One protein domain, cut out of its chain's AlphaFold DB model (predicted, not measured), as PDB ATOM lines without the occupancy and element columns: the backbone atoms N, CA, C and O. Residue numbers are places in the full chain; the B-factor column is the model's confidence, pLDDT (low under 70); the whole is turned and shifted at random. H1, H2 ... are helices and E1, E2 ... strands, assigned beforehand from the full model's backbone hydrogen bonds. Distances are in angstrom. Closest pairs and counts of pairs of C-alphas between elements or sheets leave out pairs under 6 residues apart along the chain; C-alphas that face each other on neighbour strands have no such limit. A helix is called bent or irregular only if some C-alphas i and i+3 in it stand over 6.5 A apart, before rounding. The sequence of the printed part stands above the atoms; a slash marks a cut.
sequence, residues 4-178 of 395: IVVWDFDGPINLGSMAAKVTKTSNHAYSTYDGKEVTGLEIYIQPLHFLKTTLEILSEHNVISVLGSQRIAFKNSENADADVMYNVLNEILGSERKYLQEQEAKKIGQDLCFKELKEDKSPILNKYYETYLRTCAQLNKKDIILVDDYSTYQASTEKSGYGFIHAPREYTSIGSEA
ATOM      1  N   ILE A   4     243.426 141.059 347.891       97.56
ATOM      2  CA  ILE A   4     243.017 142.201 347.081       97.56
ATOM      3  C   ILE A   4     241.744 141.815 346.349       97.56
ATOM      4  O   ILE A   4     241.705 140.796 345.665       97.56
ATOM      5  N   VAL A   5     240.702 142.615 346.508       98.19
ATOM      6  CA  VAL A   5     239.420 142.440 345.836       98.19
ATOM      7  C   VAL A   5     239.321 143.494 344.757       98.19
ATOM      8  O   VAL A   5     239.357 144.694 345.032       98.19
ATOM      9  N   VAL A   6     239.233 143.022 343.525       98.12
ATOM     10  CA  VAL A   6     239.137 143.837 342.325       98.12
ATOM     11  C   VAL A   6     237.679 143.805 341.885       98.12
ATOM     12  O   VAL A   6     237.198 142.780 341.413       98.12
ATOM     13  N   TRP A   7     236.968 144.907 342.090       97.50
ATOM     14  CA  TRP A   7     235.534 145.008 341.835       97.50
ATOM     15  C   TRP A   7     235.267 145.463 340.409       97.50
ATOM     16  O   TRP A   7     235.668 146.572 340.039       97.50
ATOM     17  N   ASP A   8     234.557 144.663 339.616       95.31
ATOM     18  CA  ASP A   8     233.887 145.231 338.453       95.31
ATOM     19  C   ASP A   8     232.855 146.279 338.895       95.31
ATOM     20  O   ASP A   8     232.378 146.275 340.037       95.31
ATOM     21  N   PHE A   9     232.576 147.234 338.011       91.81
ATOM     22  CA  PHE A   9     231.678 148.333 338.341       91.81
ATOM     23  C   PHE A   9     230.241 148.013 337.945       91.81
ATOM     24  O   PHE A   9     229.369 148.046 338.805       91.81
ATOM     25  N   ASP A  10     229.992 147.696 336.675       87.25
ATOM     26  CA  ASP A  10     228.648 147.384 336.188       87.25
ATOM     27  C   ASP A  10     228.274 145.957 336.612       87.25
ATOM     28  O   ASP A  10     229.047 145.037 336.429       87.25
ATOM     29  N   GLY A  11     227.116 145.772 337.238       87.12
ATOM     30  CA  GLY A  11     226.754 144.550 337.951       87.12
ATOM     31  C   GLY A  11     227.073 144.664 339.449       87.12
ATOM     32  O   GLY A  11     226.183 145.060 340.208       87.12
ATOM     33  N   PRO A  12     228.298 144.349 339.922       90.06
ATOM     34  CA  PRO A  12     228.587 144.251 341.358       90.06
ATOM     35  C   PRO A  12     228.448 145.549 342.163       90.06
ATOM     36  O   PRO A  12     228.189 145.482 343.360       90.06
ATOM     37  N   ILE A  13     228.634 146.725 341.555       90.25
ATOM     38  CA  ILE A  13     228.481 148.023 342.238       90.25
ATOM     39  C   ILE A  13     227.281 148.777 341.659       90.25
ATOM     40  O   ILE A  13     226.347 149.134 342.381       90.25
ATOM     41  N   ASN A  14     227.305 149.000 340.350       86.88
ATOM     42  CA  ASN A  14     226.310 149.719 339.576       86.88
ATOM     43  C   ASN A  14     225.287 148.749 338.971       86.88
ATOM     44  O   ASN A  14     225.669 147.799 338.304       86.88
ATOM     45  N   LEU A  15     223.986 149.009 339.103       77.06
ATOM     46  CA  LEU A  15     222.944 148.216 338.432       77.06
ATOM     47  C   LEU A  15     222.959 148.372 336.901       77.06
ATOM     48  O   LEU A  15     222.353 147.562 336.196       77.06
ATOM     49  N   GLY A  16     223.616 149.412 336.383       69.06
ATOM     50  CA  GLY A  16     223.684 149.699 334.954       69.06
ATOM     51  C   GLY A  16     222.329 150.097 334.358       69.06
ATOM     52  O   GLY A  16     221.426 150.561 335.055       69.06
ATOM     53  N   SER A  17     222.165 149.870 333.050       56.66
ATOM     54  CA  SER A  17     221.008 150.302 332.239       56.66
ATOM     55  C   SER A  17     219.651 149.702 332.640       56.66
ATOM     56  O   SER A  17     218.643 149.943 331.979       56.66
ATOM     57  N   MET A  18     219.609 148.856 333.670       53.31
ATOM     58  CA  MET A  18     218.396 148.192 334.152       53.31
ATOM     59  C   MET A  18     217.628 149.004 335.193       53.31
ATOM     60  O   MET A  18     216.491 148.654 335.524       53.31
ATOM     61  N   ALA A  19     218.194 150.106 335.678       52.69
ATOM     62  CA  ALA A  19     217.559 150.904 336.714       52.69
ATOM     63  C   ALA A  19     216.541 151.944 336.216       52.69
ATOM     64  O   ALA A  19     215.799 152.493 337.028       52.69
ATOM     65  N   ALA A  20     216.307 152.008 334.900       47.19
ATOM     66  CA  ALA A  20     215.092 152.583 334.313       47.19
ATOM     67  C   ALA A  20     213.777 151.950 334.844       47.19
ATOM     68  O   ALA A  20     212.691 152.470 334.594       47.19
ATOM     69  N   LYS A  21     213.847 150.820 335.569       46.66
ATOM     70  CA  LYS A  21     212.704 150.151 336.220       46.66
ATOM     71  C   LYS A  21     212.618 150.357 337.737       46.66
ATOM     72  O   LYS A  21     211.656 149.887 338.341       46.66
ATOM     73  N   VAL A  22     213.596 151.016 338.360       50.94
ATOM     74  CA  VAL A  22     213.623 151.207 339.815       50.94
ATOM     75  C   VAL A  22     212.927 152.524 340.148       50.94
ATOM     76  O   VAL A  22     213.327 153.597 339.702       50.94
ATOM     77  N   THR A  23     211.839 152.455 340.915       47.50
ATOM     78  CA  THR A  23     211.182 153.646 341.459       47.50
ATOM     79  C   THR A  23     212.153 154.378 342.383       47.50
ATOM     80  O   THR A  23     212.804 153.754 343.216       47.50
ATOM     81  N   LYS A  24     212.261 155.708 342.238       47.44
ATOM     82  CA  LYS A  24     213.131 156.561 343.065       47.44
ATOM     83  C   LYS A  24     212.857 156.307 344.558       47.44
ATOM     84  O   LYS A  24     211.859 156.795 345.080       47.44
ATOM     85  N   THR A  25     213.718 155.563 345.249       44.25
ATOM     86  CA  THR A  25     213.710 155.483 346.724       44.25
ATOM     87  C   THR A  25     214.948 156.167 347.306       44.25
ATOM     88  O   THR A  25     215.899 156.453 346.580       44.25
ATOM     89  N   SER A  26     214.934 156.453 348.606       43.09
ATOM     90  CA  SER A  26     215.948 157.226 349.345       43.09
ATOM     91  C   SER A  26     217.355 156.611 349.389       43.09
ATOM     92  O   SER A  26     218.295 157.301 349.766       43.09
ATOM     93  N   ASN A  27     217.528 155.355 348.964       49.34
ATOM     94  CA  ASN A  27     218.793 154.616 349.080       49.34
ATOM     95  C   ASN A  27     219.590 154.548 347.766       49.34
ATOM     96  O   ASN A  27     220.341 153.597 347.547       49.34
ATOM     97  N   HIS A  28     219.415 155.543 346.894       54.84
ATOM     98  CA  HIS A  28     220.052 155.616 345.580       54.84
ATOM     99  C   HIS A  28     220.934 156.856 345.460       54.84
ATOM    100  O   HIS A  28     220.598 157.923 345.970       54.84
ATOM    101  N   ALA A  29     222.022 156.720 344.713       55.19
ATOM    102  CA  ALA A  29     222.817 157.838 344.223       55.19
ATOM    103  C   ALA A  29     222.711 157.895 342.698       55.19
ATOM    104  O   ALA A  29     222.611 156.844 342.063       55.19
ATOM    105  N   TYR A  30     222.715 159.110 342.150       59.03
ATOM    106  CA  TYR A  30     222.558 159.391 340.724       59.03
ATOM    107  C   TYR A  30     223.798 160.112 340.205       59.03
ATOM    108  O   TYR A  30     224.435 160.865 340.933       59.03
ATOM    109  N   SER A  31     224.110 159.930 338.927       56.94
ATOM    110  CA  SER A  31     225.158 160.690 338.252       56.94
ATOM    111  C   SER A  31     224.765 162.154 338.065       56.94
ATOM    112  O   SER A  31     223.969 162.486 337.179       56.94
ATOM    113  N   THR A  32     225.383 163.043 338.842       48.47
ATOM    114  CA  THR A  32     225.475 164.465 338.495       48.47
ATOM    115  C   THR A  32     226.895 164.792 338.026       48.47
ATOM    116  O   THR A  32     227.879 164.319 338.590       48.47
ATOM    117  N   TYR A  33     227.024 165.554 336.941       46.16
ATOM    118  CA  TYR A  33     228.296 166.107 336.470       46.16
ATOM    119  C   TYR A  33     228.132 167.617 336.412       46.16
ATOM    120  O   TYR A  33     227.231 168.118 335.737       46.16
ATOM    121  N   ASP A  34     228.970 168.339 337.158       46.75
ATOM    122  CA  ASP A  34     228.912 169.803 337.249       46.75
ATOM    123  C   ASP A  34     227.516 170.328 337.667       46.75
ATOM    124  O   ASP A  34     226.967 171.273 337.098       46.75
ATOM    125  N   GLY A  35     226.875 169.640 338.621       50.06
ATOM    126  CA  GLY A  35     225.539 169.990 339.122       50.06
ATOM    127  C   GLY A  35     224.390 169.765 338.131       50.06
ATOM    128  O   GLY A  35     223.252 170.129 338.427       50.06
ATOM    129  N   LYS A  36     224.660 169.159 336.968       47.25
ATOM    130  CA  LYS A  36     223.654 168.778 335.970       47.25
ATOM    131  C   LYS A  36     223.511 167.262 335.932       47.25
ATOM    132  O   LYS A  36     224.498 166.531 335.968       47.25
ATOM    133  N   GLU A  37     222.273 166.790 335.861       54.97
ATOM    134  CA  GLU A  37     221.968 165.377 335.632       54.97
ATOM    135  C   GLU A  37     222.587 164.952 334.291       54.97
ATOM    136  O   GLU A  37     222.296 165.548 333.249       54.97
ATOM    137  N   VAL A  38     223.491 163.967 334.317       52.88
ATOM    138  CA  VAL A  38     224.081 163.432 333.083       52.88
ATOM    139  C   VAL A  38     223.060 162.507 332.450       52.88
ATOM    140  O   VAL A  38     222.860 161.378 332.891       52.88
ATOM    141  N   THR A  39     222.398 162.982 331.404       42.88
ATOM    142  CA  THR A  39     221.475 162.161 330.626       42.88
ATOM    143  C   THR A  39     222.263 161.104 329.840       42.88
ATOM    144  O   THR A  39     223.112 161.430 329.015       42.88
ATOM    145  N   GLY A  40     221.998 159.818 330.104       49.41
ATOM    146  CA  GLY A  40     222.525 158.686 329.320       49.41
ATOM    147  C   GLY A  40     223.551 157.772 330.007       49.41
ATOM    148  O   GLY A  40     223.827 156.698 329.477       49.41
ATOM    149  N   LEU A  41     224.069 158.133 331.185       57.66
ATOM    150  CA  LEU A  41     224.950 157.284 332.005       57.66
ATOM    151  C   LEU A  41     224.333 157.096 333.381       57.66
ATOM    152  O   LEU A  41     224.830 157.601 334.381       57.66
ATOM    153  N   GLU A  42     223.210 156.393 333.424       65.00
ATOM    154  CA  GLU A  42     222.506 156.207 334.678       65.00
ATOM    155  C   GLU A  42     223.281 155.212 335.568       65.00
ATOM    156  O   GLU A  42     223.271 153.996 335.355       65.00
ATOM    157  N   ILE A  43     224.028 155.750 336.535       73.69
ATOM    158  CA  ILE A  43     224.674 154.968 337.588       73.69
ATOM    159  C   ILE A  43     223.701 154.860 338.749       73.69
ATOM    160  O   ILE A  43     223.245 155.870 339.276       73.69
ATOM    161  N   TYR A  44     223.441 153.630 339.171       76.25
ATOM    162  CA  TYR A  44     222.553 153.313 340.274       76.25
ATOM    163  C   TYR A  44     223.234 152.324 341.196       76.25
ATOM    164  O   TYR A  44     223.576 151.218 340.786       76.25
ATOM    165  N   ILE A  45     223.415 152.703 342.455       77.31
ATOM    166  CA  ILE A  45     224.080 151.858 343.444       77.31
ATOM    167  C   ILE A  45     223.071 151.485 344.522       77.31
ATOM    168  O   ILE A  45     222.623 152.326 345.296       77.31
ATOM    169  N   GLN A  46     222.733 150.201 344.569       75.88
ATOM    170  CA  GLN A  46     221.870 149.588 345.575       75.88
ATOM    171  C   GLN A  46     222.333 148.141 345.793       75.88
ATOM    172  O   GLN A  46     222.646 147.487 344.799       75.88
ATOM    173  N   PRO A  47     222.341 147.602 347.025       78.19
ATOM    174  CA  PRO A  47     222.103 148.277 348.311       78.19
ATOM    175  C   PRO A  47     223.288 149.152 348.761       78.19
ATOM    176  O   PRO A  47     224.390 148.659 349.005       78.19
ATOM    177  N   LEU A  48     223.060 150.457 348.931       84.25
ATOM    178  CA  LEU A  48     224.132 151.417 349.198       84.25
ATOM    179  C   LEU A  48     224.857 151.183 350.531       84.25
ATOM    180  O   LEU A  48     226.083 151.045 350.562       84.25
ATOM    181  N   HIS A  49     224.117 151.145 351.643       87.50
ATOM    182  CA  HIS A  49     224.718 150.966 352.965       87.50
ATOM    183  C   HIS A  49     225.353 149.586 353.111       87.50
ATOM    184  O   HIS A  49     226.388 149.454 353.767       87.50
ATOM    185  N   PHE A  50     224.798 148.567 352.452       89.00
ATOM    186  CA  PHE A  50     225.397 147.242 352.487       89.00
ATOM    187  C   PHE A  50     226.697 147.170 351.677       89.00
ATOM    188  O   PHE A  50     227.666 146.575 352.149       89.00
ATOM    189  N   LEU A  51     226.778 147.821 350.511       91.38
ATOM    190  CA  LEU A  51     228.037 147.940 349.772       91.38
ATOM    191  C   LEU A  51     229.100 148.655 350.618       91.38
ATOM    192  O   LEU A  51     230.205 148.137 350.775       91.38
ATOM    193  N   LYS A  52     228.754 149.796 351.235       92.69
ATOM    194  CA  LYS A  52     229.648 150.522 352.162       92.69
ATOM    195  C   LYS A  52     230.149 149.625 353.290       92.69
ATOM    196  O   LYS A  52     231.352 149.530 353.518       92.69
ATOM    197  N   THR A  53     229.227 148.923 353.940       94.56
ATOM    198  CA  THR A  53     229.527 147.998 355.037       94.56
ATOM    199  C   THR A  53     230.390 146.829 354.567       94.56
ATOM    200  O   THR A  53     231.284 146.395 355.282       94.56
ATOM    201  N   THR A  54     230.173 146.331 353.349       96.00
ATOM    202  CA  THR A  54     230.985 145.264 352.751       96.00
ATOM    203  C   THR A  54     232.429 145.720 352.565       96.00
ATOM    204  O   THR A  54     233.348 145.015 352.983       96.00
ATOM    205  N   LEU A  55     232.638 146.915 352.005       97.06
ATOM    206  CA  LEU A  55     233.968 147.501 351.834       97.06
ATOM    207  C   LEU A  55     234.654 147.756 353.186       97.06
ATOM    208  O   LEU A  55     235.835 147.443 353.346       97.06
ATOM    209  N   GLU A  56     233.912 148.252 354.178       97.00
ATOM    210  CA  GLU A  56     234.420 148.454 355.537       97.00
ATOM    211  C   GLU A  56     234.836 147.132 356.196       97.00
ATOM    212  O   GLU A  56     235.945 147.028 356.716       97.00
ATOM    213  N   ILE A  57     234.003 146.086 356.113       97.62
ATOM    214  CA  ILE A  57     234.342 144.756 356.637       97.62
ATOM    215  C   ILE A  57     235.607 144.219 355.961       97.62
ATOM    216  O   ILE A  57     236.487 143.705 356.647       97.62
ATOM    217  N   LEU A  58     235.736 144.340 354.637       97.94
ATOM    218  CA  LEU A  58     236.954 143.927 353.933       97.94
ATOM    219  C   LEU A  58     238.188 144.667 354.474       97.94
ATOM    220  O   LEU A  58     239.182 144.026 354.825       97.94
ATOM    221  N   SER A  59     238.092 145.988 354.634       96.50
ATOM    222  CA  SER A  59     239.172 146.820 355.172       96.50
ATOM    223  C   SER A  59     239.581 146.407 356.593       96.50
ATOM    224  O   SER A  59     240.770 146.225 356.860       96.50
ATOM    225  N   GLU A  60     238.620 146.187 357.495       96.94
ATOM    226  CA  GLU A  60     238.867 145.745 358.883       96.94
ATOM    227  C   GLU A  60     239.571 144.375 358.963       96.94
ATOM    228  O   GLU A  60     240.206 144.042 359.965       96.94
ATOM    229  N   HIS A  61     239.510 143.576 357.892       96.75
ATOM    230  CA  HIS A  61     240.203 142.288 357.773       96.75
ATOM    231  C   HIS A  61     241.468 142.346 356.904       96.75
ATOM    232  O   HIS A  61     241.970 141.301 356.486       96.75
ATOM    233  N   ASN A  62     242.036 143.539 356.697       94.44
ATOM    234  CA  ASN A  62     243.233 143.780 355.875       94.44
ATOM    235  C   ASN A  62     243.075 143.291 354.425       94.44
ATOM    236  O   ASN A  62     244.019 142.764 353.824       94.44
ATOM    237  N   VAL A  63     241.866 143.425 353.877       96.88
ATOM    238  CA  VAL A  63     241.579 143.162 352.469       96.88
ATOM    239  C   VAL A  63     241.475 144.493 351.738       96.88
ATOM    240  O   VAL A  63     240.653 145.342 352.077       96.88
ATOM    241  N   ILE A  64     242.320 144.669 350.728       96.38
ATOM    242  CA  ILE A  64     242.361 145.885 349.918       96.38
ATOM    243  C   ILE A  64     241.265 145.790 348.857       96.38
ATOM    244  O   ILE A  64     241.223 144.807 348.123       96.38
ATOM    245  N   SER A  65     240.399 146.797 348.753       97.75
ATOM    246  CA  SER A  65     239.393 146.877 347.686       97.75
ATOM    247  C   SER A  65     239.783 147.929 346.652       97.75
ATOM    248  O   SER A  65     240.062 149.076 347.007       97.75
ATOM    249  N   VAL A  66     239.774 147.542 345.378       97.12
ATOM    250  CA  VAL A  66     240.113 148.386 344.220       97.12
ATOM    251  C   VAL A  66     239.108 148.174 343.083       97.12
ATOM    252  O   VAL A  66     238.407 147.165 343.054       97.12
ATOM    253  N   LEU A  67     239.050 149.096 342.121       96.31
ATOM    254  CA  LEU A  67     238.184 148.971 340.938       96.31
ATOM    255  C   LEU A  67     238.863 148.199 339.800       96.31
ATOM    256  O   LEU A  67     240.033 148.418 339.505       96.31
ATOM    257  N   GLY A  68     238.117 147.350 339.104       94.88
ATOM    258  CA  GLY A  68     238.560 146.569 337.946       94.88
ATOM    259  C   GLY A  68     237.605 146.616 336.760       94.88
ATOM    260  O   GLY A  68     237.511 145.654 335.998       94.88
ATOM    261  N   SER A  69     236.888 147.725 336.592       92.94
ATOM    262  CA  SER A  69     235.998 147.920 335.448       92.94
ATOM    263  C   SER A  69     236.749 148.245 334.164       92.94
ATOM    264  O   SER A  69     237.806 148.869 334.209       92.94
ATOM    265  N   GLN A  70     236.181 147.901 332.999       90.50
ATOM    266  CA  GLN A  70     236.696 148.420 331.725       90.50
ATOM    267  C   GLN A  70     236.658 149.957 331.724       90.50
ATOM    268  O   GLN A  70     237.513 150.582 331.106       90.50
ATOM    269  N   ARG A  71     235.737 150.573 332.485       88.31
ATOM    270  CA  ARG A  71     235.625 152.030 332.657       88.31
ATOM    271  C   ARG A  71     236.884 152.694 333.216       88.31
ATOM    272  O   ARG A  71     237.031 153.891 333.039       88.31
ATOM    273  N   ILE A  72     237.806 151.965 333.853       91.06
ATOM    274  CA  ILE A  72     239.064 152.564 334.339       91.06
ATOM    275  C   ILE A  72     240.120 152.708 333.233       91.06
ATOM    276  O   ILE A  72     241.179 153.265 333.486       91.06
ATOM    277  N   ALA A  73     239.893 152.175 332.029       88.25
ATOM    278  CA  ALA A  73     240.850 152.259 330.930       88.25
ATOM    279  C   ALA A  73     240.841 153.643 330.268       88.25
ATOM    280  O   ALA A  73     239.811 154.087 329.766       88.25
ATOM    281  N   PHE A  74     242.009 154.284 330.209       82.69
ATOM    282  CA  PHE A  74     242.205 155.603 329.593       82.69
ATOM    283  C   PHE A  74     243.074 155.557 328.334       82.69
ATOM    284  O   PHE A  74     243.203 156.558 327.626       82.69
ATOM    285  N   LYS A  75     243.687 154.410 328.016       77.75
ATOM    286  CA  LYS A  75     244.545 154.313 326.836       77.75
ATOM    287  C   LYS A  75     243.695 154.469 325.575       77.75
ATOM    288  O   LYS A  75     242.876 153.607 325.258       77.75
ATOM    289  N   ASN A  76     243.969 155.539 324.831       65.50
ATOM    290  CA  ASN A  76     243.334 155.904 323.561       65.50
ATOM    291  C   ASN A  76     241.884 156.432 323.651       65.50
ATOM    292  O   ASN A  76     241.192 156.423 322.633       65.50
ATOM    293  N   SER A  77     241.414 156.902 324.813       58.44
ATOM    294  CA  SER A  77     240.098 157.558 324.924       58.44
ATOM    295  C   SER A  77     240.042 158.594 326.045       58.44
ATOM    296  O   SER A  77     240.465 158.309 327.164       58.44
ATOM    297  N   GLU A  78     239.413 159.743 325.783       59.09
ATOM    298  CA  GLU A  78     238.807 160.558 326.841       59.09
ATOM    299  C   GLU A  78     237.624 159.762 327.402       59.09
ATOM    300  O   GLU A  78     236.616 159.572 326.724       59.09
ATOM    301  N   ASN A  79     237.782 159.190 328.596       65.94
ATOM    302  CA  ASN A  79     236.781 158.292 329.156       65.94
ATOM    303  C   ASN A  79     235.864 159.064 330.113       65.94
ATOM    304  O   ASN A  79     235.992 158.945 331.330       65.94
ATOM    305  N   ALA A  80     234.960 159.878 329.555       67.81
ATOM    306  CA  ALA A  80     233.965 160.637 330.326       67.81
ATOM    307  C   ALA A  80     233.164 159.732 331.289       67.81
ATOM    308  O   ALA A  80     232.823 160.139 332.398       67.81
ATOM    309  N   ASP A  81     232.949 158.468 330.915       74.44
ATOM    310  CA  ASP A  81     232.297 157.457 331.750       74.44
ATOM    311  C   ASP A  81     233.074 157.158 333.042       74.44
ATOM    312  O   ASP A  81     232.469 156.839 334.069       74.44
ATOM    313  N   ALA A  82     234.407 157.247 333.006       81.38
ATOM    314  CA  ALA A  82     235.262 157.045 334.170       81.38
ATOM    315  C   ALA A  82     235.107 158.192 335.175       81.38
ATOM    316  O   ALA A  82     234.991 157.948 336.375       81.38
ATOM    317  N   ASP A  83     235.058 159.434 334.686       80.69
ATOM    318  CA  ASP A  83     234.877 160.616 335.529       80.69
ATOM    319  C   ASP A  83     233.493 160.624 336.181       80.69
ATOM    320  O   ASP A  83     233.380 160.875 337.381       80.69
ATOM    321  N   VAL A  84     232.444 160.255 335.436       80.12
ATOM    322  CA  VAL A  84     231.091 160.097 335.993       80.12
ATOM    323  C   VAL A  84     231.065 159.007 337.070       80.12
ATOM    324  O   VAL A  84     230.558 159.244 338.166       80.12
ATOM    325  N   MET A  85     231.669 157.842 336.809       87.00
ATOM    326  CA  MET A  85     231.806 156.768 337.801       87.00
ATOM    327  C   MET A  85     232.510 157.251 339.074       87.00
ATOM    328  O   MET A  85     232.038 156.998 340.183       87.00
ATOM    329  N   TYR A  86     233.630 157.956 338.934       86.88
ATOM    330  CA  TYR A  86     234.393 158.464 340.068       86.88
ATOM    331  C   TYR A  86     233.658 159.554 340.848       86.88
ATOM    332  O   TYR A  86     233.680 159.536 342.079       86.88
ATOM    333  N   ASN A  87     232.948 160.452 340.171       82.88
ATOM    334  CA  ASN A  87     232.139 161.471 340.834       82.88
ATOM    335  C   ASN A  87     231.006 160.846 341.653       82.88
ATOM    336  O   ASN A  87     230.861 161.173 342.828       82.88
ATOM    337  N   VAL A  88     230.290 159.865 341.099       82.62
ATOM    338  CA  VAL A  88     229.244 159.149 341.848       82.62
ATOM    339  C   VAL A  88     229.826 158.408 343.052       82.62
ATOM    340  O   VAL A  88     229.278 158.460 344.152       82.62
ATOM    341  N   LEU A  89     230.978 157.753 342.889       86.75
ATOM    342  CA  LEU A  89     231.654 157.108 344.013       86.75
ATOM    343  C   LEU A  89     232.106 158.116 345.082       86.75
ATOM    344  O   LEU A  89     232.058 157.775 346.260       86.75
ATOM    345  N   ASN A  90     232.493 159.342 344.708       86.38
ATOM    346  CA  ASN A  90     232.826 160.408 345.659       86.38
ATOM    347  C   ASN A  90     231.605 160.887 346.447       86.38
ATOM    348  O   ASN A  90     231.702 161.057 347.660       86.38
ATOM    349  N   GLU A  91     230.466 161.088 345.782       81.81
ATOM    350  CA  GLU A  91     229.215 161.484 346.448       81.81
ATOM    351  C   GLU A  91     228.787 160.443 347.490       81.81
ATOM    352  O   GLU A  91     228.313 160.771 348.577       81.81
ATOM    353  N   ILE A  92     229.009 159.169 347.177       81.38
ATOM    354  CA  ILE A  92     228.576 158.055 348.007       81.38
ATOM    355  C   ILE A  92     229.567 157.738 349.124       81.38
ATOM    356  O   ILE A  92     229.176 157.615 350.284       81.38
ATOM    357  N   LEU A  93     230.826 157.486 348.770       85.00
ATOM    358  CA  LEU A  93     231.852 156.947 349.667       85.00
ATOM    359  C   LEU A  93     232.706 158.054 350.301       85.00
ATOM    360  O   LEU A  93     233.609 157.749 351.083       85.00
ATOM    361  N   GLY A  94     232.421 159.317 349.974       85.06
ATOM    362  CA  GLY A  94     233.285 160.455 350.259       85.06
ATOM    363  C   GLY A  94     234.441 160.542 349.262       85.06
ATOM    364  O   GLY A  94     234.860 159.543 348.679       85.06
ATOM    365  N   SER A  95     234.998 161.741 349.088       84.06
ATOM    366  CA  SER A  95     236.121 161.991 348.171       84.06
ATOM    367  C   SER A  95     237.394 161.221 348.531       84.06
ATOM    368  O   SER A  95     238.175 160.881 347.650       84.06
ATOM    369  N   GLU A  96     237.600 160.909 349.812       84.31
ATOM    370  CA  GLU A  96     238.734 160.095 350.265       84.31
ATOM    371  C   GLU A  96     238.553 158.599 349.976       84.31
ATOM    372  O   GLU A  96     239.531 157.854 350.009       84.31
ATOM    373  N   ARG A  97     237.311 158.150 349.731       84.31
ATOM    374  CA  ARG A  97     236.928 156.745 349.498       84.31
ATOM    375  C   ARG A  97     237.680 155.772 350.399       84.31
ATOM    376  O   ARG A  97     238.321 154.833 349.932       84.31
ATOM    377  N   LYS A  98     237.562 155.990 351.711       86.75
ATOM    378  CA  LYS A  98     238.330 155.317 352.774       86.75
ATOM    379  C   LYS A  98     238.521 153.803 352.577       86.75
ATOM    380  O   LYS A  98     239.555 153.269 352.966       86.75
ATOM    381  N   TYR A  99     237.537 153.120 351.987       93.62
ATOM    382  CA  TYR A  99     237.517 151.666 351.821       93.62
ATOM    383  C   TYR A  99     237.557 151.170 350.359       93.62
ATOM    384  O   TYR A  99     237.494 149.963 350.145       93.62
ATOM    385  N   LEU A 100     237.655 152.051 349.355       95.25
ATOM    386  CA  LEU A 100     237.747 151.683 347.932       95.25
ATOM    387  C   LEU A 100     238.795 152.556 347.235       95.25
ATOM    388  O   LEU A 100     238.539 153.716 346.915       95.25
ATOM    389  N   GLN A 101     239.973 151.992 346.987       92.12
ATOM    390  CA  GLN A 101     241.125 152.777 346.559       92.12
ATOM    391  C   GLN A 101     241.032 153.183 345.083       92.12
ATOM    392  O   GLN A 101     241.033 152.356 344.166       92.12
ATOM    393  N   GLU A 102     240.942 154.490 344.860       90.19
ATOM    394  CA  GLU A 102     240.837 155.091 343.534       90.19
ATOM    395  C   GLU A 102     242.189 155.317 342.864       90.19
ATOM    396  O   GLU A 102     242.308 155.132 341.653       90.19
ATOM    397  N   GLN A 103     243.177 155.792 343.624       89.25
ATOM    398  CA  GLN A 103     244.415 156.332 343.059       89.25
ATOM    399  C   GLN A 103     245.167 155.261 342.267       89.25
ATOM    400  O   GLN A 103     245.640 155.514 341.157       89.25
ATOM    401  N   GLU A 104     245.205 154.043 342.798       89.81
ATOM    402  CA  GLU A 104     245.778 152.873 342.153       89.81
ATOM    403  C   GLU A 104     245.012 152.518 340.876       89.81
ATOM    404  O   GLU A 104     245.646 152.313 339.842       89.81
ATOM    405  N   ALA A 105     243.674 152.527 340.909       91.75
ATOM    406  CA  ALA A 105     242.835 152.251 339.742       91.75
ATOM    407  C   ALA A 105     243.060 153.270 338.614       91.75
ATOM    408  O   ALA A 105     243.266 152.883 337.462       91.75
ATOM    409  N   LYS A 106     243.099 154.568 338.948       90.75
ATOM    410  CA  LYS A 106     243.406 155.647 337.996       90.75
ATOM    411  C   LYS A 106     244.789 155.473 337.382       90.75
ATOM    412  O   LYS A 106     244.942 155.581 336.168       90.75
ATOM    413  N   LYS A 107     245.790 155.178 338.214       91.56
ATOM    414  CA  LYS A 107     247.177 155.011 337.775       91.56
ATOM    415  C   LYS A 107     247.329 153.841 336.807       91.56
ATOM    416  O   LYS A 107     247.920 154.019 335.748       91.56
ATOM    417  N   ILE A 108     246.805 152.660 337.141       92.50
ATOM    418  CA  ILE A 108     246.909 151.508 336.231       92.50
ATOM    419  C   ILE A 108     246.076 151.716 334.962       92.50
ATOM    420  O   ILE A 108     246.466 151.255 333.892       92.50
ATOM    421  N   GLY A 109     244.964 152.445 335.077       90.75
ATOM    422  CA  GLY A 109     244.047 152.771 333.994       90.75
ATOM    423  C   GLY A 109     244.692 153.470 332.802       90.75
ATOM    424  O   GLY A 109     244.294 153.235 331.661       90.75
ATOM    425  N   GLN A 110     245.723 154.285 333.053       90.75
ATOM    426  CA  GLN A 110     246.457 155.041 332.029       90.75
ATOM    427  C   GLN A 110     247.067 154.144 330.942       90.75
ATOM    428  O   GLN A 110     247.139 154.542 329.781       90.75
ATOM    429  N   ASP A 111     247.440 152.912 331.296       89.56
ATOM    430  CA  ASP A 111     248.092 151.963 330.387       89.56
ATOM    431  C   ASP A 111     247.126 150.942 329.762       89.56
ATOM    432  O   ASP A 111     247.542 150.116 328.940       89.56
ATOM    433  N   LEU A 112     245.856 150.939 330.174       91.38
ATOM    434  CA  LEU A 112     244.896 149.888 329.841       91.38
ATOM    435  C   LEU A 112     244.016 150.270 328.652       91.38
ATOM    436  O   LEU A 112     243.500 151.383 328.583       91.38
ATOM    437  N   CYS A 113     243.815 149.324 327.733       88.88
ATOM    438  CA  CYS A 113     242.981 149.490 326.546       88.88
ATOM    439  C   CYS A 113     241.554 148.992 326.802       88.88
ATOM    440  O   CYS A 113     241.339 147.812 327.069       88.88
ATOM    441  N   PHE A 114     240.558 149.865 326.638       87.50
ATOM    442  CA  PHE A 114     239.151 149.534 326.891       87.50
ATOM    443  C   PHE A 114     238.647 148.316 326.097       87.50
ATOM    444  O   PHE A 114     237.916 147.483 326.631       87.50
ATOM    445  N   LYS A 115     239.042 148.190 324.820       86.50
ATOM    446  CA  LYS A 115     238.593 147.095 323.942       86.50
ATOM    447  C   LYS A 115     239.111 145.733 324.400       86.50
ATOM    448  O   LYS A 115     238.345 144.782 324.403       86.50
ATOM    449  N   GLU A 116     240.370 145.659 324.826       88.25
ATOM    450  CA  GLU A 116     240.978 144.417 325.326       88.25
ATOM    451  C   GLU A 116     240.267 143.935 326.599       88.25
ATOM    452  O   GLU A 116     239.957 142.756 326.742       88.25
ATOM    453  N   LEU A 117     239.910 144.871 327.484       90.38
ATOM    454  CA  LEU A 117     239.249 144.559 328.753       90.38
ATOM    455  C   LEU A 117     237.801 144.076 328.616       90.38
ATOM    456  O   LEU A 117     237.240 143.561 329.584       90.38
ATOM    457  N   LYS A 118     237.179 144.242 327.443       87.75
ATOM    458  CA  LYS A 118     235.873 143.635 327.160       87.75
ATOM    459  C   LYS A 118     235.972 142.126 326.984       87.75
ATOM    460  O   LYS A 118     235.003 141.434 327.280       87.75
ATOM    461  N   GLU A 119     237.112 141.627 326.526       89.00
ATOM    462  CA  GLU A 119     237.321 140.207 326.245       89.00
ATOM    463  C   GLU A 119     238.033 139.502 327.402       89.00
ATOM    464  O   GLU A 119     237.693 138.367 327.730       89.00
ATOM    465  N   ASP A 120     238.980 140.177 328.061       92.69
ATOM    466  CA  ASP A 120     239.749 139.609 329.168       92.69
ATOM    467  C   ASP A 120     240.143 140.670 330.206       92.69
ATOM    468  O   ASP A 120     240.761 141.686 329.890       92.69
ATOM    469  N   LYS A 121     239.842 140.402 331.480       95.81
ATOM    470  CA  LYS A 121     240.196 141.262 332.622       95.81
ATOM    471  C   LYS A 121     241.601 140.992 333.172       95.81
ATOM    472  O   LYS A 121     242.099 141.772 333.986       95.81
ATOM    473  N   SER A 122     242.284 139.936 332.716       95.62
ATOM    474  CA  SER A 122     243.643 139.588 333.159       95.62
ATOM    475  C   SER A 122     244.661 140.743 333.077       95.62
ATOM    476  O   SER A 122     245.491 140.839 333.987       95.62
ATOM    477  N   PRO A 123     244.626 141.657 332.081       95.88
ATOM    478  CA  PRO A 123     245.518 142.818 332.053       95.88
ATOM    479  C   PRO A 123     245.377 143.745 333.272       95.88
ATOM    480  O   PRO A 123     246.395 144.175 333.817       95.88
ATOM    481  N   ILE A 124     244.152 143.996 333.758       96.56
ATOM    482  CA  ILE A 124     243.920 144.759 335.000       96.56
ATOM    483  C   ILE A 124     244.553 144.030 336.188       96.56
ATOM    484  O   ILE A 124     245.290 144.623 336.978       96.56
ATOM    485  N   LEU A 125     244.285 142.727 336.306       97.69
ATOM    486  CA  LEU A 125     244.747 141.917 337.436       97.69
ATOM    487  C   LEU A 125     246.277 141.833 337.485       97.69
ATOM    488  O   LEU A 125     246.859 141.930 338.563       97.69
ATOM    489  N   ASN A 126     246.935 141.737 336.324       96.44
ATOM    490  CA  ASN A 126     248.394 141.783 336.217       96.44
ATOM    491  C   ASN A 126     248.961 143.119 336.713       96.44
ATOM    492  O   ASN A 126     249.916 143.114 337.486       96.44
ATOM    493  N   LYS A 127     248.352 144.253 336.345       96.00
ATOM    494  CA  LYS A 127     248.794 145.575 336.817       96.00
ATOM    495  C   LYS A 127     248.641 145.725 338.332       96.00
ATOM    496  O   LYS A 127     249.543 146.255 338.986       96.00
ATOM    497  N   TYR A 128     247.551 145.224 338.915       96.62
ATOM    498  CA  TYR A 128     247.411 145.194 340.373       96.62
ATOM    499  C   TYR A 128     248.422 144.262 341.031       96.62
ATOM    500  O   TYR A 128     249.058 144.655 342.007       96.62
ATOM    501  N   TYR A 129     248.633 143.069 340.478       96.25
ATOM    502  CA  TYR A 129     249.651 142.152 340.974       96.25
ATOM    503  C   TYR A 129     251.028 142.812 341.011       96.25
ATOM    504  O   TYR A 129     251.657 142.838 342.062       96.25
ATOM    505  N   GLU A 130     251.462 143.435 339.917       94.12
ATOM    506  CA  GLU A 130     252.733 144.164 339.844       94.12
ATOM    507  C   GLU A 130     252.818 145.320 340.850       94.12
ATOM    508  O   GLU A 130     253.866 145.528 341.471       94.12
ATOM    509  N   THR A 131     251.716 146.055 341.033       93.00
ATOM    510  CA  THR A 131     251.634 147.194 341.959       93.00
ATOM    511  C   THR A 131     251.817 146.744 343.407       93.00
ATOM    512  O   THR A 131     252.639 147.308 344.133       93.00
ATOM    513  N   TYR A 132     251.101 145.699 343.822       93.94
ATOM    514  CA  TYR A 132     251.081 145.253 345.215       93.94
ATOM    515  C   TYR A 132     252.149 144.221 345.562       93.94
ATOM    516  O   TYR A 132     252.467 144.063 346.738       93.94
ATOM    517  N   LEU A 133     252.778 143.572 344.578       91.62
ATOM    518  CA  LEU A 133     253.895 142.650 344.821       91.62
ATOM    519  C   LEU A 133     255.048 143.328 345.580       91.62
ATOM    520  O   LEU A 133     255.768 142.675 346.331       91.62
ATOM    521  N   ARG A 134     255.213 144.647 345.409       85.62
ATOM    522  CA  ARG A 134     256.259 145.438 346.077       85.62
ATOM    523  C   ARG A 134     255.928 145.795 347.526       85.62
ATOM    524  O   ARG A 134     256.845 146.035 348.304       85.62
ATOM    525  N   THR A 135     254.647 145.862 347.883       86.94
ATOM    526  CA  THR A 135     254.182 146.354 349.193       86.94
ATOM    527  C   THR A 135     253.598 145.249 350.070       86.94
ATOM    528  O   THR A 135     253.576 145.379 351.291       86.94
ATOM    529  N   CYS A 136     253.164 144.136 349.477       87.88
ATOM    530  CA  CYS A 136     252.568 143.002 350.169       87.88
ATOM    531  C   CYS A 136     253.510 141.793 350.133       87.88
ATOM    532  O   CYS A 136     253.608 141.082 349.130       87.88
ATOM    533  N   ALA A 137     254.179 141.525 351.257       81.56
ATOM    534  CA  ALA A 137     255.004 140.332 351.405       81.56
ATOM    535  C   ALA A 137     254.162 139.065 351.160       81.56
ATOM    536  O   ALA A 137     253.114 138.882 351.782       81.56
ATOM    537  N   GLN A 138     254.649 138.175 350.288       86.12
ATOM    538  CA  GLN A 138     254.036 136.873 349.974       86.12
ATOM    539  C   GLN A 138     252.673 136.934 349.252       86.12
ATOM    540  O   GLN A 138     251.902 135.975 349.330       86.12
ATOM    541  N   LEU A 139     252.369 138.028 348.542       93.50
ATOM    542  CA  LEU A 139     251.179 138.107 347.690       93.50
ATOM    543  C   LEU A 139     251.274 137.103 346.530       93.50
ATOM    544  O   LEU A 139     252.210 137.164 345.733       93.50
ATOM    545  N   ASN A 140     250.292 136.209 346.400       94.56
ATOM    546  CA  ASN A 140     250.156 135.344 345.229       94.56
ATOM    547  C   ASN A 140     249.023 135.847 344.337       94.56
ATOM    548  O   ASN A 140     248.080 136.476 344.810       94.56
ATOM    549  N   LYS A 141     249.052 135.481 343.052       96.38
ATOM    550  CA  LYS A 141     247.968 135.816 342.118       96.38
ATOM    551  C   LYS A 141     246.588 135.385 342.625       96.38
ATOM    552  O   LYS A 141     245.664 136.180 342.585       96.38
ATOM    553  N   LYS A 142     246.465 134.190 343.211       96.38
ATOM    554  CA  LYS A 142     245.200 133.690 343.787       96.38
ATOM    555  C   LYS A 142     244.627 134.558 344.918       96.38
ATOM    556  O   LYS A 142     243.457 134.413 345.253       96.38
ATOM    557  N   ASP A 143     245.456 135.400 345.538       96.12
ATOM    558  CA  ASP A 143     245.054 136.306 346.619       96.12
ATOM    559  C   ASP A 143     244.490 137.630 346.064       96.12
ATOM    560  O   ASP A 143     243.950 138.433 346.826       96.12
ATOM    561  N   ILE A 144     244.584 137.839 344.745       98.00
ATOM    562  CA  ILE A 144     243.893 138.887 343.996       98.00
ATOM    563  C   ILE A 144     242.663 138.259 343.344       98.00
ATOM    564  O   ILE A 144     242.768 137.319 342.553       98.00
ATOM    565  N   ILE A 145     241.496 138.765 343.717       98.50
ATOM    566  CA  ILE A 145     240.202 138.158 343.433       98.50
ATOM    567  C   ILE A 145     239.374 139.154 342.631       98.50
ATOM    568  O   ILE A 145     239.056 140.231 343.134       98.50
ATOM    569  N   LEU A 146     239.019 138.790 341.401       98.38
ATOM    570  CA  LEU A 146     238.064 139.541 340.591       98.38
ATOM    571  C   LEU A 146     236.637 139.219 341.050       98.38
ATOM    572  O   LEU A 146     236.270 138.048 341.143       98.38
ATOM    573  N   VAL A 147     235.845 140.252 341.322       97.88
ATOM    574  CA  VAL A 147     234.405 140.157 341.582       97.88
ATOM    575  C   VAL A 147     233.684 140.753 340.385       97.88
ATOM    576  O   VAL A 147     233.817 141.948 340.134       97.88
ATOM    577  N   ASP A 148     232.949 139.926 339.649       96.19
ATOM    578  CA  ASP A 148     232.340 140.307 338.372       96.19
ATOM    579  C   ASP A 148     231.015 139.550 338.183       96.19
ATOM    580  O   ASP A 148     230.878 138.396 338.616       96.19
ATOM    581  N   ASP A 149     230.013 140.195 337.590       92.75
ATOM    582  CA  ASP A 149     228.710 139.580 337.325       92.75
ATOM    583  C   ASP A 149     228.712 138.762 336.022       92.75
ATOM    584  O   ASP A 149     227.850 137.893 335.826       92.75
ATOM    585  N   TYR A 150     229.715 138.956 335.162       93.12
ATOM    586  CA  TYR A 150     229.838 138.279 333.884       93.12
ATOM    587  C   TYR A 150     230.750 137.050 333.982       93.12
ATOM    588  O   TYR A 150     231.980 137.112 333.952       93.12
ATOM    589  N   SER A 151     230.128 135.870 334.054       93.88
ATOM    590  CA  SER A 151     230.829 134.589 334.246       93.88
ATOM    591  C   SER A 151     231.799 134.215 333.120       93.88
ATOM    592  O   SER A 151     232.636 133.332 333.305       93.88
ATOM    593  N   THR A 152     231.736 134.879 331.962       95.00
ATOM    594  CA  THR A 152     232.653 134.618 330.840       95.00
ATOM    595  C   THR A 152     234.112 134.926 331.193       95.00
ATOM    596  O   THR A 152     235.008 134.247 330.688       95.00
ATOM    597  N   TYR A 153     234.360 135.856 332.123       96.12
ATOM    598  CA  TYR A 153     235.707 136.177 332.599       96.12
ATOM    599  C   TYR A 153     236.284 135.137 333.564       96.12
ATOM    600  O   TYR A 153     237.492 135.150 333.814       96.12
ATOM    601  N   GLN A 154     235.471 134.221 334.101       96.69
ATOM    602  CA  GLN A 154     235.926 133.250 335.099       96.69
ATOM    603  C   GLN A 154     237.071 132.387 334.560       96.69
ATOM    604  O   GLN A 154     238.134 132.295 335.172       96.69
ATOM    605  N   ALA A 155     236.875 131.786 333.382       96.38
ATOM    606  CA  ALA A 155     237.834 130.842 332.823       96.38
ATOM    607  C   ALA A 155     239.187 131.498 332.501       96.38
ATOM    608  O   ALA A 155     240.231 130.901 332.767       96.38
ATOM    609  N   SER A 156     239.195 132.719 331.949       96.50
ATOM    610  CA  SER A 156     240.444 133.438 331.663       96.50
ATOM    611  C   SER A 156     241.134 133.897 332.950       96.50
ATOM    612  O   SER A 156     242.345 133.710 333.090       96.50
ATOM    613  N   THR A 157     240.369 134.399 333.923       97.44
ATOM    614  CA  THR A 157     240.870 134.846 335.235       97.44
ATOM    615  C   THR A 157     241.556 133.709 335.993       97.44
ATOM    616  O   THR A 157     242.711 133.839 336.410       97.44
ATOM    617  N   GLU A 158     240.881 132.564 336.115       96.94
ATOM    618  CA  GLU A 158     241.405 131.389 336.818       96.94
ATOM    619  C   GLU A 158     242.608 130.780 336.083       96.94
ATOM    620  O   GLU A 158     243.609 130.433 336.715       96.94
ATOM    621  N   LYS A 159     242.577 130.721 334.741       97.00
ATOM    622  CA  LYS A 159     243.721 130.271 333.925       97.00
ATOM    623  C   LYS A 159     244.955 131.156 334.121       97.00
ATOM    624  O   LYS A 159     246.077 130.651 334.103       97.00
ATOM    625  N   SER A 160     244.758 132.455 334.340       97.06
ATOM    626  CA  SER A 160     245.820 133.419 334.655       97.06
ATOM    627  C   SER A 160     246.341 133.315 336.100       97.06
ATOM    628  O   SER A 160     247.322 133.985 336.446       97.06
ATOM    629  N   GLY A 161     245.739 132.448 336.923       97.75
ATOM    630  CA  GLY A 161     246.137 132.150 338.300       97.75
ATOM    631  C   GLY A 161     245.497 133.045 339.362       97.75
ATOM    632  O   GLY A 161     245.936 133.006 340.513       97.75
ATOM    633  N   TYR A 162     244.508 133.859 338.988       98.44
ATOM    634  CA  TYR A 162     243.786 134.766 339.880       98.44
ATOM    635  C   TYR A 162     242.537 134.106 340.472       98.44
ATOM    636  O   TYR A 162     242.035 133.115 339.942       98.44
ATOM    637  N   GLY A 163     242.037 134.651 341.582       98.00
ATOM    638  CA  GLY A 163     240.734 134.266 342.116       98.00
ATOM    639  C   GLY A 163     239.597 134.922 341.331       98.00
ATOM    640  O   GLY A 163     239.745 136.037 340.833       98.00
ATOM    641  N   PHE A 164     238.450 134.252 341.260       98.00
ATOM    642  CA  PHE A 164     237.233 134.795 340.667       98.00
ATOM    643  C   PHE A 164     236.040 134.513 341.580       98.00
ATOM    644  O   PHE A 164     235.866 133.390 342.052       98.00
ATOM    645  N   ILE A 165     235.213 135.527 341.819       97.12
ATOM    646  CA  ILE A 165     233.918 135.392 342.478       97.12
ATOM    647  C   ILE A 165     232.861 135.884 341.501       97.12
ATOM    648  O   ILE A 165     232.777 137.077 341.210       97.12
ATOM    649  N   HIS A 166     232.027 134.955 341.035       95.06
ATOM    650  CA  HIS A 166     230.849 135.304 340.254       95.06
ATOM    651  C   HIS A 166     229.828 135.988 341.169       95.06
ATOM    652  O   HIS A 166     229.352 135.383 342.137       95.06
ATOM    653  N   ALA A 167     229.517 137.246 340.873       91.75
ATOM    654  CA  ALA A 167     228.620 138.093 341.651       91.75
ATOM    655  C   ALA A 167     227.420 138.562 340.810       91.75
ATOM    656  O   ALA A 167     227.231 139.765 340.624       91.75
ATOM    657  N   PRO A 168     226.604 137.631 340.275       86.94
ATOM    658  CA  PRO A 168     225.426 138.002 339.517       86.94
ATOM    659  C   PRO A 168     224.405 138.655 340.442       86.94
ATOM    660  O   PRO A 168     224.201 138.223 341.581       86.94
ATOM    661  N   ARG A 169     223.724 139.663 339.915       79.25
ATOM    662  CA  ARG A 169     222.600 140.303 340.586       79.25
ATOM    663  C   ARG A 169     221.275 139.747 340.106       79.25
ATOM    664  O   ARG A 169     221.107 139.429 338.928       79.25
ATOM    665  N   GLU A 170     220.318 139.632 341.021       73.19
ATOM    666  CA  GLU A 170     218.973 139.162 340.691       73.19
ATOM    667  C   GLU A 170     218.086 140.344 340.292       73.19
ATOM    668  O   GLU A 170     217.292 140.876 341.068       73.19
ATOM    669  N   TYR A 171     218.195 140.732 339.020       64.69
ATOM    670  CA  TYR A 171     217.521 141.904 338.451       64.69
ATOM    671  C   TYR A 171     215.980 141.866 338.515       64.69
ATOM    672  O   TYR A 171     215.329 142.898 338.371       64.69
ATOM    673  N   THR A 172     215.367 140.697 338.720       63.97
ATOM    674  CA  THR A 172     213.907 140.552 338.864       63.97
ATOM    675  C   THR A 172     213.394 140.952 340.246       63.97
ATOM    676  O   THR A 172     212.184 141.082 340.426       63.97
ATOM    677  N   SER A 173     214.286 141.150 341.220       64.94
ATOM    678  CA  SER A 173     213.936 141.469 342.605       64.94
ATOM    679  C   SER A 173     214.945 142.440 343.230       64.94
ATOM    680  O   SER A 173     215.428 142.219 344.338       64.94
ATOM    681  N   ILE A 174     215.265 143.519 342.510       65.94
ATOM    682  CA  ILE A 174     216.220 144.551 342.943       65.94
ATOM    683  C   ILE A 174     215.925 145.010 344.378       65.94
ATOM    684  O   ILE A 174     214.794 145.367 344.715       65.94
ATOM    685  N   GLY A 175     216.957 144.986 345.225       63.03
ATOM    686  CA  GLY A 175     216.856 145.352 346.637       63.03
ATOM    687  C   GLY A 175     216.274 144.269 347.552       63.03
ATOM    688  O   GLY A 175     216.275 144.469 348.766       63.03
ATOM    689  N   SER A 176     215.826 143.126 347.025       68.25
ATOM    690  CA  SER A 176     215.402 141.979 347.836       68.25
ATOM    691  C   SER A 176     216.586 141.267 348.494       68.25
ATOM    692  O   SER A 176     217.729 141.402 348.063       68.25
ATOM    693  N   GLU A 177     216.313 140.425 349.493       68.75
ATOM    694  CA  GLU A 177     217.314 139.532 350.097       68.75
ATOM    695  C   GLU A 177     218.109 138.725 349.055       68.75
ATOM    696  O   GLU A 177     219.309 138.507 349.222       68.75
ATOM    697  N   ALA A 178     217.448 138.298 347.973       69.38
ATOM    698  CA  ALA A 178     218.063 137.493 346.925       69.38
ATOM    699  C   ALA A 178     219.045 138.313 346.073       69.38
ATOM    700  O   ALA A 178     220.162 137.861 345.825       69.38
TER     701      ALA A 178
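What this domain is: This is residues 4 to 178 of the 395 residues of an uncharacterized protein of Legionellales bacterium (UniProt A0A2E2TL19). A small, twisted sheet of four parallel strands has H6 and H7 over one face and H2 over the other, where it stands over edge strand E2, while H4 grazes the sheet near that same strand. H3 lies off the sheet, and H1 with part of the long stretch 22 to 47 makes the end of the longest axis away from H6, while the closing stretch 167 to 178 runs out from E4 along the outside of the body. The 175 printed residues hold seven named helices and four named strands, in the order E1 H1 H2 E2 H3 H4 H5 H6 E3 H7 E4; the sheet runs E2 E1 E3 E4. The class is mixed, helices and strands, with under half of the residues in named elements. The whole is compact, with a radius of gyration of the C-alphas of 15.7 A and spans of 45 by 38 by 31 A.

Where its parts are: Find C-alpha 4 at (243.017, 142.201, 347.081), where E1, residues 4 to 7, begins. The other strands are E2, residues 63 to 67, 13.4 A long, E3, residues 144 to 148, 12.9 A long, and E4, residues 163 to 166, which ends at C-alpha 166 (230.849, 135.304, 340.254). The helices are H1, residues 16 to 21, H2, residues 48 to 60, 18.5 A long, H3, residues 80 to 93, 19.8 A long, H4, residues 102 to 109, H5, residues 114 to 119, H6, residues 122 to 133, 15.8 A long, and H7, residues 152 to 159. H1 and H7 are only just irregular: C-alphas 17 and 20, and C-alphas 152 and 155, are 6.7 A apart.

How they stand to each other: Look first at the sheet, only just strongly twisted, its C-alphas up to 4.1 A off the best plane. N 5 and O 64 of E1 and E2 are 2.8 A apart, N 145 and O 4 of E3 and E1 2.8 A, and N 165 and O 146 of E4 and E3 2.8 A, each within hydrogen-bond range. E1, H1 H2, E2 and E3, H7, E4 are strand-helix-strand units, parallel neighbour strands with helices between, each with a right-handed crossover. H7 is over E4 at a height over the sheet of 8.5 A, along the strands at 16 degrees to E4 on the local plane; the closest C-alphas, of Gln 154 and Phe 164, are 5.9 A apart. H6 is on the same face, at a height of 9.7 A. H2 is on the opposite face, over E2, and stands up from the sheet at 45 degrees. H4 only grazes the sheet; with residues 124 to 128 of H6 it only just touches, with 3 pairs of C-alphas within 8 A, Ile 108 and Lys 127 being closest at 6.3 A. H3 is near H4. H5 is close to but not clearly touching H6, and H1 touches no helix. Every O i to N i+4 pair is within hydrogen-bond range in H2, H3, H4 and H6; H1 has 0 of 2, but 2 of 3 O i to N i+3 pairs, H5 has 1 of 2 and H7 3 of 4.

The domain as a whole: The two C-alphas farthest apart are those of Thr 23 and Ala 137, 46.9 A. The printed part has no cut. The links from H1 to H2 and from E2 to H3 are long. Confidence is under 70 in residues 16 to 42, 76 to 80 and 171 to 178; the mean pLDDT of the printed part is 82.9.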